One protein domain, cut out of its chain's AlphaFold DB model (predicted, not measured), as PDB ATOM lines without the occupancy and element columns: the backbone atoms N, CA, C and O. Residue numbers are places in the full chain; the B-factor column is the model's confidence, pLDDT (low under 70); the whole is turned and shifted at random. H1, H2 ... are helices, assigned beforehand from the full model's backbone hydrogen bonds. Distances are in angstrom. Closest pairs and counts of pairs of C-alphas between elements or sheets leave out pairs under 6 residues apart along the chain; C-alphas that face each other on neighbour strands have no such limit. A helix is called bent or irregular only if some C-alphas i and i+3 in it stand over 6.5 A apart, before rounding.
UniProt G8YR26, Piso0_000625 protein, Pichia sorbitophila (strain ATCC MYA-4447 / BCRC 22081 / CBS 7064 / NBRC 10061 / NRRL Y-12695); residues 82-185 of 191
ATOM      1  N   ILE A  82      18.123 -26.472  38.028       94.19
ATOM      2  CA  ILE A  82      17.889 -27.300  39.220       94.19
ATOM      3  C   ILE A  82      16.468 -27.873  39.201       94.19
ATOM      4  O   ILE A  82      16.284 -29.073  39.426       94.19
ATOM      5  N   LEU A  83      15.478 -27.024  38.912       95.69
ATOM      6  CA  LEU A  83      14.076 -27.414  38.833       95.69
ATOM      7  C   LEU A  83      13.829 -28.422  37.709       95.69
ATOM      8  O   LEU A  83      13.240 -29.476  37.941       95.69
ATOM      9  N   ALA A  84      14.308 -28.129  36.501       95.75
ATOM     10  CA  ALA A  84      14.147 -29.010  35.353       95.75
ATOM     11  C   ALA A  84      14.798 -30.375  35.611       95.75
ATOM     12  O   ALA A  84      14.191 -31.410  35.349       95.75
ATOM     13  N   ALA A  85      16.006 -30.397  36.180       94.69
ATOM     14  CA  ALA A  85      16.699 -31.631  36.529       94.69
ATOM     15  C   ALA A  85      15.939 -32.436  37.598       94.69
ATOM     16  O   ALA A  85      15.884 -33.663  37.512       94.69
ATOM     17  N   PHE A  86      15.318 -31.768  38.578       95.44
ATOM     18  CA  PHE A  86      14.449 -32.415  39.565       95.44
ATOM     19  C   PHE A  86      13.233 -33.080  38.905       95.44
ATOM     20  O   PHE A  86      12.972 -34.259  39.146       95.44
ATOM     21  N   LEU A  87      12.532 -32.365  38.021       96.00
ATOM     22  CA  LEU A  87      11.390 -32.908  37.281       96.00
ATOM     23  C   LEU A  87      11.804 -34.046  36.337       96.00
ATOM     24  O   LEU A  87      11.070 -35.020  36.179       96.00
ATOM     25  N   HIS A  88      12.981 -33.950  35.722       95.06
ATOM     26  CA  HIS A  88      13.537 -35.010  34.884       95.06
ATOM     27  C   HIS A  88      13.826 -36.282  35.698       95.06
ATOM     28  O   HIS A  88      13.494 -37.388  35.268       95.06
ATOM     29  N   ASP A  89      14.394 -36.154  36.900       93.62
ATOM     30  CA  ASP A  89      14.629 -37.306  37.775       93.62
ATOM     31  C   ASP A  89      13.318 -37.976  38.207       93.62
ATOM     32  O   ASP A  89      13.240 -39.208  38.199       93.62
ATOM     33  N   LEU A  90      12.273 -37.200  38.515       95.06
ATOM     34  CA  LEU A  90      10.933 -37.737  38.777       95.06
ATOM     35  C   LEU A  90      10.391 -38.516  37.570       95.06
ATOM     36  O   LEU A  90       9.960 -39.666  37.708       95.06
ATOM     37  N   LYS A  91      10.504 -37.946  36.368       94.31
ATOM     38  CA  LYS A  91      10.080 -38.614  35.135       94.31
ATOM     39  C   LYS A  91      10.856 -39.907  34.888       94.31
ATOM     40  O   LYS A  91      10.252 -40.927  34.561       94.31
ATOM     41  N   SER A  92      12.166 -39.916  35.144       92.81
ATOM     42  CA  SER A  92      13.025 -41.104  34.987       92.81
ATOM     43  C   SER A  92      12.599 -42.280  35.877       92.81
ATOM     44  O   SER A  92      12.777 -43.452  35.525       92.81
ATOM     45  N   ILE A  93      11.987 -41.991  37.032       93.38
ATOM     46  CA  ILE A  93      11.451 -43.029  37.911       93.38
ATOM     47  C   ILE A  93      10.011 -43.426  37.590       93.38
ATOM     48  O   ILE A  93       9.554 -44.432  38.136       93.38
ATOM     49  N   GLY A  94       9.369 -42.738  36.648       92.00
ATOM     50  CA  GLY A  94       8.008 -42.995  36.185       92.00
ATOM     51  C   GLY A  94       6.958 -42.081  36.814       92.00
ATOM     52  O   GLY A  94       5.787 -42.438  36.787       92.00
ATOM     53  N   ILE A  95       7.353 -40.950  37.404       93.50
ATOM     54  CA  ILE A  95       6.436 -39.934  37.930       93.50
ATOM     55  C   ILE A  95       6.399 -38.763  36.943       93.50
ATOM     56  O   ILE A  95       7.328 -37.963  36.887       93.50
ATOM     57  N   ASP A  96       5.326 -38.678  36.162       93.44
ATOM     58  CA  ASP A  96       5.072 -37.626  35.173       93.44
ATOM     59  C   ASP A  96       3.699 -36.959  35.437       93.44
ATOM     60  O   ASP A  96       2.943 -37.392  36.317       93.44
ATOM     61  N   GLN A  97       3.357 -35.906  34.687       90.88
ATOM     62  CA  GLN A  97       2.086 -35.173  34.798       90.88
ATOM     63  C   GLN A  97       0.863 -36.047  34.490       90.88
ATOM     64  O   GLN A  97      -0.223 -35.795  34.997       90.88
ATOM     65  N   ASN A  98       1.042 -37.068  33.647       86.75
ATOM     66  CA  ASN A  98      -0.043 -37.901  33.122       86.75
ATOM     67  C   ASN A  98      -0.244 -39.206  33.910       86.75
ATOM     68  O   ASN A  98      -1.037 -40.052  33.506       86.75
ATOM     69  N   ASN A  99       0.517 -39.426  34.983       87.00
ATOM     70  CA  ASN A  99       0.430 -40.666  35.743       87.00
ATOM     71  C   ASN A  99      -0.737 -40.628  36.727       87.00
ATOM     72  O   ASN A  99      -0.753 -39.792  37.629       87.00
ATOM     73  N   ASP A 100      -1.622 -41.617  36.629       87.44
ATOM     74  CA  ASP A 100      -2.690 -41.806  37.607       87.44
ATOM     75  C   ASP A 100      -2.137 -42.054  39.028       87.44
ATOM     76  O   ASP A 100      -1.080 -42.690  39.190       87.44
ATOM     77  N   PRO A 101      -2.870 -41.647  40.083       88.50
ATOM     78  CA  PRO A 101      -2.488 -41.887  41.477       88.50
ATOM     79  C   PRO A 101      -2.186 -43.360  41.796       88.50
ATOM     80  O   PRO A 101      -1.263 -43.670  42.554       88.50
ATOM     81  N   GLU A 102      -2.913 -44.295  41.179       90.88
ATOM     82  CA  GLU A 102      -2.680 -45.733  41.357       90.88
ATOM     83  C   GLU A 102      -1.325 -46.184  40.797       90.88
ATOM     84  O   GLU A 102      -0.645 -47.026  41.391       90.88
ATOM     85  N   VAL A 103      -0.902 -45.613  39.664       91.44
ATOM     86  CA  VAL A 103       0.404 -45.900  39.061       91.44
ATOM     87  C   VAL A 103       1.512 -45.366  39.963       91.44
ATOM     88  O   VAL A 103       2.450 -46.097  40.283       91.44
ATOM     89  N   ARG A 104       1.373 -44.126  40.447       92.50
ATOM     90  CA  ARG A 104       2.332 -43.503  41.376       92.50
ATOM     91  C   ARG A 104       2.448 -44.282  42.689       92.50
ATOM     92  O   ARG A 104       3.557 -44.510  43.171       92.50
ATOM     93  N   THR A 105       1.336 -44.801  43.209       92.88
ATOM     94  CA  THR A 105       1.321 -45.644  44.419       92.88
ATOM     95  C   THR A 105       2.184 -46.899  44.258       92.88
ATOM     96  O   THR A 105       2.923 -47.272  45.173       92.88
ATOM     97  N   LYS A 106       2.174 -47.530  43.076       94.12
ATOM     98  CA  LYS A 106       3.020 -48.704  42.779       94.12
ATOM     99  C   LYS A 106       4.517 -48.362  42.750       94.12
ATOM    100  O   LYS A 106       5.348 -49.235  42.993       94.12
ATOM    101  N   LEU A 107       4.876 -47.097  42.523       93.94
ATOM    102  CA  LEU A 107       6.261 -46.610  42.500       93.94
ATOM    103  C   LEU A 107       6.802 -46.221  43.883       93.94
ATOM    104  O   LEU A 107       7.962 -45.827  43.986       93.94
ATOM    105  N   LYS A 108       6.015 -46.370  44.956       94.00
ATOM    106  CA  LYS A 108       6.349 -45.908  46.315       94.00
ATOM    107  C   LYS A 108       7.747 -46.290  46.784       94.00
ATOM    108  O   LYS A 108       8.480 -45.432  47.262       94.00
ATOM    109  N   TRP A 109       8.163 -47.542  46.623       93.94
ATOM    110  CA  TRP A 109       9.506 -47.953  47.047       93.94
ATOM    111  C   TRP A 109      10.616 -47.343  46.191       93.94
ATOM    112  O   TRP A 109      11.601 -46.852  46.740       93.94
ATOM    113  N   LYS A 110      10.431 -47.298  44.867       94.69
ATOM    114  CA  LYS A 110      11.378 -46.664  43.940       94.69
ATOM    115  C   LYS A 110      11.527 -45.174  44.256       94.69
ATOM    116  O   LYS A 110      12.649 -44.692  44.382       94.69
ATOM    117  N   PHE A 111      10.410 -44.480  44.477       95.06
ATOM    118  CA  PHE A 111      10.393 -43.081  44.896       95.06
ATOM    119  C   PHE A 111      11.145 -42.872  46.206       95.06
ATOM    120  O   PHE A 111      12.021 -42.024  46.257       95.06
ATOM    121  N   ARG A 112      10.886 -43.675  47.244       94.31
ATOM    122  CA  ARG A 112      11.547 -43.530  48.555       94.31
ATOM    123  C   ARG A 112      13.062 -43.708  48.497       94.31
ATOM    124  O   ARG A 112      13.789 -42.991  49.181       94.31
ATOM    125  N   VAL A 113      13.541 -44.641  47.676       93.81
ATOM    126  CA  VAL A 113      14.981 -44.816  47.443       93.81
ATOM    127  C   VAL A 113      15.559 -43.561  46.782       93.81
ATOM    128  O   VAL A 113      16.523 -42.990  47.288       93.81
ATOM    129  N   TYR A 114      14.935 -43.068  45.710       93.38
ATOM    130  CA  TYR A 114      15.375 -41.845  45.024       93.38
ATOM    131  C   TYR A 114      15.247 -40.585  45.888       93.38
ATOM    132  O   TYR A 114      16.091 -39.690  45.805       93.38
ATOM    133  N   TYR A 115      14.229 -40.535  46.747       93.50
ATOM    134  CA  TYR A 115      13.979 -39.464  47.701       93.50
ATOM    135  C   TYR A 115      15.205 -39.233  48.576       93.50
ATOM    136  O   TYR A 115      15.733 -38.123  48.622       93.50
ATOM    137  N   LEU A 116      15.684 -40.303  49.216       91.38
ATOM    138  CA  LEU A 116      16.810 -40.248  50.143       91.38
ATOM    139  C   LEU A 116      18.148 -40.055  49.428       91.38
ATOM    140  O   LEU A 116      19.014 -39.349  49.937       91.38
ATOM    141  N   LEU A 117      18.321 -40.667  48.256       91.00
ATOM    142  CA  LEU A 117      19.585 -40.594  47.526       91.00
ATOM    143  C   LEU A 117      19.809 -39.238  46.848       91.00
ATOM    144  O   LEU A 117      20.953 -38.795  46.754       91.00
ATOM    145  N   LYS A 118      18.746 -38.598  46.339       91.00
ATOM    146  CA  LYS A 118      18.896 -37.459  45.422       91.00
ATOM    147  C   LYS A 118      17.819 -36.380  45.561       91.00
ATOM    148  O   LYS A 118      18.168 -35.214  45.755       91.00
ATOM    149  N   LEU A 119      16.533 -36.742  45.495       93.31
ATOM    150  CA  LEU A 119      15.447 -35.762  45.315       93.31
ATOM    151  C   LEU A 119      15.322 -34.792  46.494       93.31
ATOM    152  O   LEU A 119      15.172 -33.594  46.270       93.31
ATOM    153  N   LEU A 120      15.453 -35.270  47.739       93.81
ATOM    154  CA  LEU A 120      15.392 -34.405  48.922       93.81
ATOM    155  C   LEU A 120      16.482 -33.329  48.889       93.81
ATOM    156  O   LEU A 120      16.234 -32.166  49.206       93.81
ATOM    157  N   LYS A 121      17.694 -33.709  48.479       92.50
ATOM    158  CA  LYS A 121      18.825 -32.785  48.419       92.50
ATOM    159  C   LYS A 121      18.624 -31.741  47.320       92.50
ATOM    160  O   LYS A 121      18.851 -30.565  47.575       92.50
ATOM    161  N   MET A 122      18.158 -32.144  46.135       93.12
ATOM    162  CA  MET A 122      17.846 -31.213  45.036       93.12
ATOM    163  C   MET A 122      16.721 -30.248  45.411       93.12
ATOM    164  O   MET A 122      16.867 -29.045  45.215       93.12
ATOM    165  N   HIS A 123      15.642 -30.765  46.001       94.88
ATOM    166  CA  HIS A 123      14.521 -29.966  46.484       94.88
ATOM    167  C   HIS A 123      14.979 -28.910  47.496       94.88
ATOM    168  O   HIS A 123      14.643 -27.735  47.370       94.88
ATOM    169  N   ASN A 124      15.780 -29.308  48.489       93.12
ATOM    170  CA  ASN A 124      16.266 -28.375  49.501       93.12
ATOM    171  C   ASN A 124      17.188 -27.318  48.897       93.12
ATOM    172  O   ASN A 124      17.013 -26.145  49.199       93.12
ATOM    173  N   VAL A 125      18.108 -27.706  48.006       92.69
ATOM    174  CA  VAL A 125      18.973 -26.745  47.306       92.69
ATOM    175  C   VAL A 125      18.131 -25.742  46.520       92.69
ATOM    176  O   VAL A 125      18.347 -24.546  46.672       92.69
ATOM    177  N   PHE A 126      17.145 -26.196  45.742       94.75
ATOM    178  CA  PHE A 126      16.255 -25.307  44.991       94.75
ATOM    179  C   PHE A 126      15.602 -24.256  45.896       94.75
ATOM    180  O   PHE A 126      15.753 -23.055  45.675       94.75
ATOM    181  N   TRP A 127      14.922 -24.700  46.954       94.50
ATOM    182  CA  TRP A 127      14.186 -23.792  47.829       94.50
ATOM    183  C   TRP A 127      15.082 -22.922  48.705       94.50
ATOM    184  O   TRP A 127      14.714 -21.788  49.006       94.50
ATOM    185  N   GLU A 128      16.263 -23.404  49.089       92.44
ATOM    186  CA  GLU A 128      17.253 -22.577  49.773       92.44
ATOM    187  C   GLU A 128      17.755 -21.455  48.868       92.44
ATOM    188  O   GLU A 128      17.801 -20.313  49.322       92.44
ATOM    189  N   GLN A 129      18.058 -21.737  47.596       91.25
ATOM    190  CA  GLN A 129      18.452 -20.702  46.635       91.25
ATOM    191  C   GLN A 129      17.318 -19.696  46.395       91.25
ATOM    192  O   GLN A 129      17.552 -18.490  46.459       91.25
ATOM    193  N   CYS A 130      16.076 -20.162  46.228       91.69
ATOM    194  CA  CYS A 130      14.910 -19.276  46.135       91.69
ATOM    195  C   CYS A 130      14.751 -18.392  47.383       91.69
ATOM    196  O   CYS A 130      14.405 -17.220  47.264       91.69
ATOM    197  N   ARG A 131      15.024 -18.920  48.583       90.06
ATOM    198  CA  ARG A 131      14.985 -18.137  49.826       90.06
ATOM    199  C   ARG A 131      16.120 -17.114  49.898       90.06
ATOM    200  O   ARG A 131      15.879 -15.987  50.310       90.06
ATOM    201  N   PHE A 132      17.341 -17.486  49.505       88.38
ATOM    202  CA  PHE A 132      18.482 -16.562  49.471       88.38
ATOM    203  C   PHE A 132      18.267 -15.401  48.499       88.38
ATOM    204  O   PHE A 132      18.745 -14.302  48.753       88.38
ATOM    205  N   LEU A 133      17.527 -15.641  47.418       87.62
ATOM    206  CA  LEU A 133      17.169 -14.637  46.419       87.62
ATOM    207  C   LEU A 133      15.809 -13.971  46.696       87.62
ATOM    208  O   LEU A 133      15.245 -13.344  45.804       87.62
ATOM    209  N   GLU A 134      15.274 -14.131  47.912       85.06
ATOM    210  CA  GLU A 134      14.031 -13.510  48.397       85.06
ATOM    211  C   GLU A 134      12.762 -13.838  47.572       85.06
ATOM    212  O   GLU A 134      11.765 -13.124  47.638       85.06
ATOM    213  N   MET A 135      12.754 -14.954  46.830       83.38
ATOM    214  CA  MET A 135      11.600 -15.425  46.035       83.38
ATOM    215  C   MET A 135      10.631 -16.290  46.827       83.38
ATOM    216  O   MET A 135       9.461 -16.400  46.470       83.38
ATOM    217  N   SER A 136      11.116 -16.943  47.883       81.81
ATOM    218  CA  SER A 136      10.276 -17.703  48.801       81.81
ATOM    219  C   SER A 136      10.549 -17.285  50.238       81.81
ATOM    220  O   SER A 136      11.694 -17.225  50.685       81.81
ATOM    221  N   GLN A 137       9.469 -17.003  50.965       74.88
ATOM    222  CA  GLN A 137       9.499 -16.598  52.371       74.88
ATOM    223  C   GLN A 137       9.242 -17.773  53.324       74.88
ATOM    224  O   GLN A 137       9.379 -17.633  54.540       74.88
ATOM    225  N   HIS A 138       8.870 -18.940  52.793       78.12
ATOM    226  CA  HIS A 138       8.449 -20.089  53.586       78.12
ATOM    227  C   HIS A 138       9.294 -21.320  53.292       78.12
ATOM    228  O   HIS A 138       9.870 -21.495  52.220       78.12
ATOM    229  N   ARG A 139       9.361 -22.210  54.282       78.44
ATOM    230  CA  ARG A 139       9.991 -23.509  54.095       78.44
ATOM    231  C   ARG A 139       9.040 -24.408  53.314       78.44
ATOM    232  O   ARG A 139       7.953 -24.711  53.793       78.44
ATOM    233  N   HIS A 140       9.485 -24.874  52.158       88.94
ATOM    234  CA  HIS A 140       8.778 -25.891  51.391       88.94
ATOM    235  C   HIS A 140       9.195 -27.292  51.851       88.94
ATOM    236  O   HIS A 140      10.335 -27.506  52.275       88.94
ATOM    237  N   ILE A 141       8.261 -28.239  51.789       88.56
ATOM    238  CA  ILE A 141       8.454 -29.626  52.215       88.56
ATOM    239  C   ILE A 141       8.288 -30.531  50.998       88.56
ATOM    240  O   ILE A 141       7.320 -30.395  50.256       88.56
ATOM    241  N   LEU A 142       9.231 -31.459  50.829       92.38
ATOM    242  CA  LEU A 142       9.101 -32.561  49.886       92.38
ATOM    243  C   LEU A 142       8.406 -33.721  50.593       92.38
ATOM    244  O   LEU A 142       8.983 -34.327  51.507       92.38
ATOM    245  N   ASN A 143       7.192 -34.039  50.166       92.88
ATOM    246  CA  ASN A 143       6.415 -35.127  50.740       92.88
ATOM    247  C   ASN A 143       7.038 -36.494  50.412       92.88
ATOM    248  O   ASN A 143       7.653 -36.703  49.367       92.88
ATOM    249  N   PHE A 144       6.892 -37.445  51.336       90.31
ATOM    250  CA  PHE A 144       7.433 -38.805  51.192       90.31
ATOM    251  C   PHE A 144       6.475 -39.765  50.456       90.31
ATOM    252  O   PHE A 144       6.778 -40.954  50.297       90.31
ATOM    253  N   ASP A 145       5.311 -39.268  50.035       91.38
ATOM    254  CA  ASP A 145       4.330 -39.997  49.237       91.38
ATOM    255  C   ASP A 145       4.480 -39.614  47.753       91.38
ATOM    256  O   ASP A 145       4.481 -38.428  47.443       91.38
ATOM    257  N   PRO A 146       4.627 -40.570  46.817       91.88
ATOM    258  CA  PRO A 146       4.700 -40.251  45.389       91.88
ATOM    259  C   PRO A 146       3.380 -39.740  44.787       91.88
ATOM    260  O   PRO A 146       3.391 -39.280  43.647       91.88
ATOM    261  N   VAL A 147       2.242 -39.896  45.476       92.00
ATOM    262  CA  VAL A 147       0.937 -39.418  44.986       92.00
ATOM    263  C   VAL A 147       0.828 -37.900  45.092       92.00
ATOM    264  O   VAL A 147       0.262 -37.280  44.199       92.00
ATOM    265  N   ASP A 148       1.402 -37.328  46.145       90.38
ATOM    266  CA  ASP A 148       1.473 -35.892  46.386       90.38
ATOM    267  C   ASP A 148       2.896 -35.559  46.827       90.38
ATOM    268  O   ASP A 148       3.262 -35.790  47.979       90.38
ATOM    269  N   ILE A 149       3.697 -35.029  45.903       92.31
ATOM    270  CA  ILE A 149       5.098 -34.662  46.143       92.31
ATOM    271  C   ILE A 149       5.214 -33.269  46.794       92.31
ATOM    272  O   ILE A 149       6.260 -32.933  47.364       92.31
ATOM    273  N   GLY A 150       4.135 -32.484  46.782       91.75
ATOM    274  CA  GLY A 150       4.084 -31.081  47.178       91.75
ATOM    275  C   GLY A 150       4.149 -30.135  45.977       91.75
ATOM    276  O   GLY A 150       3.915 -30.520  44.837       91.75
ATOM    277  N   LEU A 151       4.518 -28.872  46.212       93.50
ATOM    278  CA  LEU A 151       4.378 -27.815  45.200       93.50
ATOM    279  C   LEU A 151       5.090 -28.123  43.869       93.50
ATOM    280  O   LEU A 151       4.548 -27.807  42.817       93.50
ATOM    281  N   LEU A 152       6.266 -28.765  43.909       95.25
ATOM    282  CA  LEU A 152       7.040 -29.141  42.715       95.25
ATOM    283  C   LEU A 152       6.572 -30.448  42.046       95.25
ATOM    284  O   LEU A 152       7.306 -30.997  41.224       95.25
ATOM    285  N   ASP A 153       5.395 -30.976  42.390       94.88
ATOM    286  CA  ASP A 153       4.825 -32.126  41.688       94.88
ATOM    287  C   ASP A 153       4.632 -31.802  40.194       94.88
ATOM    288  O   ASP A 153       4.089 -30.740  39.871       94.88
ATOM    289  N   PRO A 154       5.029 -32.698  39.267       95.06
ATOM    290  CA  PRO A 154       4.762 -32.541  37.841       95.06
ATOM    291  C   PRO A 154       3.318 -32.133  37.512       95.06
ATOM    292  O   PRO A 154       3.121 -31.331  36.601       95.06
ATOM    293  N   SER A 155       2.313 -32.619  38.251       93.56
ATOM    294  CA  SER A 155       0.897 -32.296  37.999       93.56
ATOM    295  C   SER A 155       0.552 -30.813  38.164       93.56
ATOM    296  O   SER A 155      -0.457 -30.362  37.626       93.56
ATOM    297  N   ASN A 156       1.378 -30.046  38.880       94.19
ATOM    298  CA  ASN A 156       1.132 -28.630  39.157       94.19
ATOM    299  C   ASN A 156       1.612 -27.698  38.039       94.19
ATOM    300  O   ASN A 156       1.297 -26.506  38.050       94.19
ATOM    301  N   PHE A 157       2.367 -28.219  37.069       94.75
ATOM    302  CA  PHE A 157       2.931 -27.425  35.985       94.75
ATOM    303  C   PHE A 157       1.979 -27.336  34.789       94.75
ATOM    304  O   PHE A 157       1.405 -28.347  34.378       94.75
ATOM    305  N   PRO A 158       1.851 -26.154  34.158       93.19
ATOM    306  CA  PRO A 158       1.286 -26.063  32.818       93.19
ATOM    307  C   PRO A 158       2.026 -27.005  31.861       93.19
ATOM    308  O   PRO A 158       3.250 -27.137  31.933       93.19
ATOM    309  N   LYS A 159       1.281 -27.686  30.987       93.56
ATOM    310  CA  LYS A 159       1.825 -28.738  30.117       93.56
ATOM    311  C   LYS A 159       2.937 -28.226  29.199       93.56
ATOM    312  O   LYS A 159       3.970 -28.867  29.067       93.56
ATOM    313  N   ASP A 160       2.733 -27.057  28.604       94.06
ATOM    314  CA  ASP A 160       3.706 -26.360  27.763       94.06
ATOM    315  C   ASP A 160       5.012 -26.069  28.511       94.06
ATOM    316  O   ASP A 160       6.097 -26.371  28.016       94.06
ATOM    317  N   VAL A 161       4.908 -25.560  29.741       94.50
ATOM    318  CA  VAL A 161       6.067 -25.289  30.598       94.50
ATOM    319  C   VAL A 161       6.801 -26.579  30.951       94.50
ATOM    320  O   VAL A 161       8.029 -26.626  30.898       94.50
ATOM    321  N   PHE A 162       6.068 -27.629  31.316       95.56
ATOM    322  CA  PHE A 162       6.671 -28.908  31.664       95.56
ATOM    323  C   PHE A 162       7.386 -29.543  30.467       95.56
ATOM    324  O   PHE A 162       8.541 -29.944  30.598       95.56
ATOM    325  N   ASP A 163       6.740 -29.588  29.302       95.38
ATOM    326  CA  ASP A 163       7.315 -30.140  28.073       95.38
ATOM    327  C   ASP A 163       8.580 -29.371  27.649       95.38
ATOM    328  O   ASP A 163       9.585 -29.991  27.282       95.38
ATOM    329  N   GLU A 164       8.582 -28.037  27.774       95.50
ATOM    330  CA  GLU A 164       9.786 -27.220  27.598       95.50
ATOM    331  C   GLU A 164      10.902 -27.676  28.551       95.50
ATOM    332  O   GLU A 164      11.964 -28.111  28.092       95.50
ATOM    333  N   LEU A 165      10.653 -27.677  29.863       95.56
ATOM    334  CA  LEU A 165      11.652 -28.057  30.869       95.56
ATOM    335  C   LEU A 165      12.224 -29.464  30.619       95.56
ATOM    336  O   LEU A 165      13.434 -29.660  30.734       95.56
ATOM    337  N   GLN A 166      11.388 -30.426  30.212       95.44
ATOM    338  CA  GLN A 166      11.823 -31.786  29.869       95.44
ATOM    339  C   GLN A 166      12.686 -31.842  28.599       95.44
ATOM    340  O   GLN A 166      13.546 -32.712  28.484       95.44
ATOM    341  N   SER A 167      12.506 -30.914  27.658       94.88
ATOM    342  CA  SER A 167      13.328 -30.828  26.441       94.88
ATOM    343  C   SER A 167      14.750 -30.297  26.688       94.88
ATOM    344  O   SER A 167      15.603 -30.336  25.792       94.88
ATOM    345  N   GLY A 168      15.025 -29.793  27.897       94.12
ATOM    346  CA  GLY A 168      16.277 -29.117  28.229       94.12
ATOM    347  C   GLY A 168      16.336 -27.673  27.720       94.12
ATOM    348  O   GLY A 168      17.427 -27.129  27.539       94.12
ATOM    349  N   LYS A 169      15.183 -27.046  27.474       95.06
ATOM    350  CA  LYS A 169      15.064 -25.645  27.060       95.06
ATOM    351  C   LYS A 169      13.929 -24.985  27.829       95.06
ATOM    352  O   LYS A 169      12.875 -25.573  27.976       95.06
ATOM    353  N   TYR A 170      14.114 -23.751  28.267       95.25
ATOM    354  CA  TYR A 170      13.020 -22.957  28.821       95.25
ATOM    355  C   TYR A 170      13.124 -21.541  28.282       95.25
ATOM    356  O   TYR A 170      14.111 -20.854  28.550       95.25
ATOM    357  N   LYS A 171      12.148 -21.110  27.476       93.00
ATOM    358  CA  LYS A 171      12.191 -19.812  26.783       93.00
ATOM    359  C   LYS A 171      13.524 -19.599  26.035       93.00
ATOM    360  O   LYS A 171      13.825 -20.318  25.078       93.00
ATOM    361  N   SER A 172      14.326 -18.611  26.439       91.44
ATOM    362  CA  SER A 172      15.645 -18.296  25.866       91.44
ATOM    363  C   SER A 172      16.805 -19.069  26.508       91.44
ATOM    364  O   SER A 172      17.928 -18.998  26.010       91.44
ATOM    365  N   ILE A 173      16.557 -19.823  27.580       93.44
ATOM    366  CA  ILE A 173      17.579 -20.558  28.326       93.44
ATOM    367  C   ILE A 173      17.756 -21.950  27.719       93.44
ATOM    368  O   ILE A 173      16.813 -22.737  27.614       93.44
ATOM    369  N   ASN A 174      18.997 -22.277  27.359       94.31
ATOM    370  CA  ASN A 174      19.394 -23.623  26.969       94.31
ATOM    371  C   ASN A 174      20.011 -24.350  28.172       94.31
ATOM    372  O   ASN A 174      21.127 -24.048  28.589       94.31
ATOM    373  N   LEU A 175      19.299 -25.324  28.733       93.56
ATOM    374  CA  LEU A 175      19.734 -26.043  29.935       93.56
ATOM    375  C   LEU A 175      20.841 -27.059  29.632       93.56
ATOM    376  O   LEU A 175      21.591 -27.457  30.525       93.56
ATOM    377  N   LYS A 176      21.004 -27.439  28.361       92.81
ATOM    378  CA  LYS A 176      22.065 -28.351  27.918       92.81
ATOM    379  C   LYS A 176      23.449 -27.726  28.038       92.81
ATOM    380  O   LYS A 176      24.427 -28.448  28.179       92.81
ATOM    381  N   THR A 177      23.568 -26.399  27.991       91.56
ATOM    382  CA  THR A 177      24.869 -25.715  28.075       91.56
ATOM    383  C   THR A 177      25.312 -25.447  29.508       91.56
ATOM    384  O   THR A 177      26.469 -25.117  29.718       91.56
ATOM    385  N   ILE A 178      24.436 -25.637  30.497       88.69
ATOM    386  CA  ILE A 178      24.752 -25.388  31.905       88.69
ATOM    387  C   ILE A 178      25.591 -26.543  32.453       88.69
ATOM    388  O   ILE A 178      25.244 -27.718  32.288       88.69
ATOM    389  N   ASP A 179      26.710 -26.213  33.093       85.31
ATOM    390  CA  ASP A 179      27.528 -27.204  33.775       85.31
ATOM    391  C   ASP A 179      26.915 -27.549  35.141       85.31
ATOM    392  O   ASP A 179      26.550 -26.657  35.909       85.31
ATOM    393  N   PRO A 180      26.766 -28.844  35.460       80.25
ATOM    394  CA  PRO A 180      26.177 -29.265  36.719       80.25
ATOM    395  C   PRO A 180      27.097 -28.910  37.898       80.25
ATOM    396  O   PRO A 180      28.294 -29.189  37.864       80.25
ATOM    397  N   VAL A 181      26.533 -28.351  38.974       68.31
ATOM    398  CA  VAL A 181      27.282 -28.001  40.195       68.31
ATOM    399  C   VAL A 181      26.705 -28.730  41.412       68.31
ATOM    400  O   VAL A 181      25.505 -28.701  41.666       68.31
ATOM    401  N   GLY A 182      27.550 -29.370  42.223       70.56
ATOM    402  CA  GLY A 182      27.133 -29.961  43.500       70.56
ATOM    403  C   GLY A 182      26.393 -31.299  43.369       70.56
ATOM    404  O   GLY A 182      27.011 -32.328  43.119       70.56
ATOM    405  N   VAL A 183      25.079 -31.323  43.633       68.88
ATOM    406  CA  VAL A 183      24.258 -32.563  43.722       68.88
ATOM    407  C   VAL A 183      24.063 -33.248  42.368       68.88
ATOM    408  O   VAL A 183      23.717 -34.428  42.290       68.88
ATOM    409  N   PHE A 184      24.290 -32.508  41.291       71.75
ATOM    410  CA  PHE A 184      24.141 -32.984  39.930       71.75
ATOM    411  C   PHE A 184      25.476 -33.595  39.497       71.75
ATOM    412  O   PHE A 184      26.430 -32.883  39.214       71.75
ATOM    413  N   ALA A 185      25.569 -34.925  39.481       70.38
ATOM    414  CA  ALA A 185      26.784 -35.610  39.027       70.38
ATOM    415  C   ALA A 185      26.961 -35.544  37.496       70.38
ATOM    416  O   ALA A 185      28.074 -35.656  36.991       70.38
TER     417      ALA A 185
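AT A GLANCE: This is residues 82 to 185 of the 191 residues of the protein "Piso0_000625 protein" of Pichia sorbitophila (strain ATCC MYA-4447 / BCRC 22081 / CBS 7064 / NBRC 10061 / NRRL Y-12695) (UniProt G8YR26). A short helix, H1, runs through the middle of a small rounded domain, with the bent helix H3 along one side of it and H4 crossing it near its start on the other side. H2 sits at one end of the long direction, just before H3, and a long link without a named element, residues 133 to 158, folds back from the end of H3b to H4. The printed part has 104 residues with four named helices, in the order H1, H2, H3, H4, and no named strand: the class is all helix, with 52 of the 104 residues in them. The whole is compact, with a radius of gyration of the C-alphas of 13.6 A and spans of 36 by 27 by 26 A.

HOW THE PARTS SIT: Begin with H1, residues 82 to 93, whose centre is the nearest to the mean of the C-alphas, at 4.7 A. After a short link comes H2, residues 101 to 106, which is apart from H1. A tight link of one residue leads to H3, residues 108 to 132, assigned as one helix by its hydrogen bonds but bent: C-alphas 117 and 120 are 7.6 A apart. Its arms, H3a at residues 108 to 117 and H3b at 120 to 132, are near each other at a steep tilt of 57 degrees. H2 and H3a meet only through their link. H1 and H3a are close but not clearly touching, the closest C-alphas being those of Ile 93 and Lys 110, 7.0 A apart; they run opposite ways at 38 degrees, a tilt only just steep. Residues 82 to 86 of H1 touch residues 122 to 126 of H3b, with the C-alphas of Ile 82 and Phe 126 closest at 6.3 A; the two run opposite ways at a shallow tilt of 19 degrees. Look last at H4, residues 159 to 167: H1 touches it with residues 84 to 88 alone, closest at the C-alphas of Ala 84 and Leu 165, 5.2 A, and about perpendicular at 88 degrees. In H1, H2, H3a, H3b and H4 every O i to N i+4 pair is within hydrogen-bond range.

IN THESE COORDINATES: Find C-alpha 82 at (17.889, -27.300, 39.220); from there H1 runs 17.0 A to C-alpha 93. H2 measures 8.9 A, H3a 14.3 A and H3b 18.1 A, ending at C-alpha 132 at (18.482, -16.562, 49.471). H4 runs 12.3 A to C-alpha 167 at (13.328, -30.828, 26.441).

THE WHOLE: The C-alphas farthest apart are those of Lys 106 and Glu 134, 37.3 A. The printed part has no cut. The link from H3 to H4 is long, with 26 residues. Mean pLDDT of the printed part is 90.9; residues 181 and 183 are under 70.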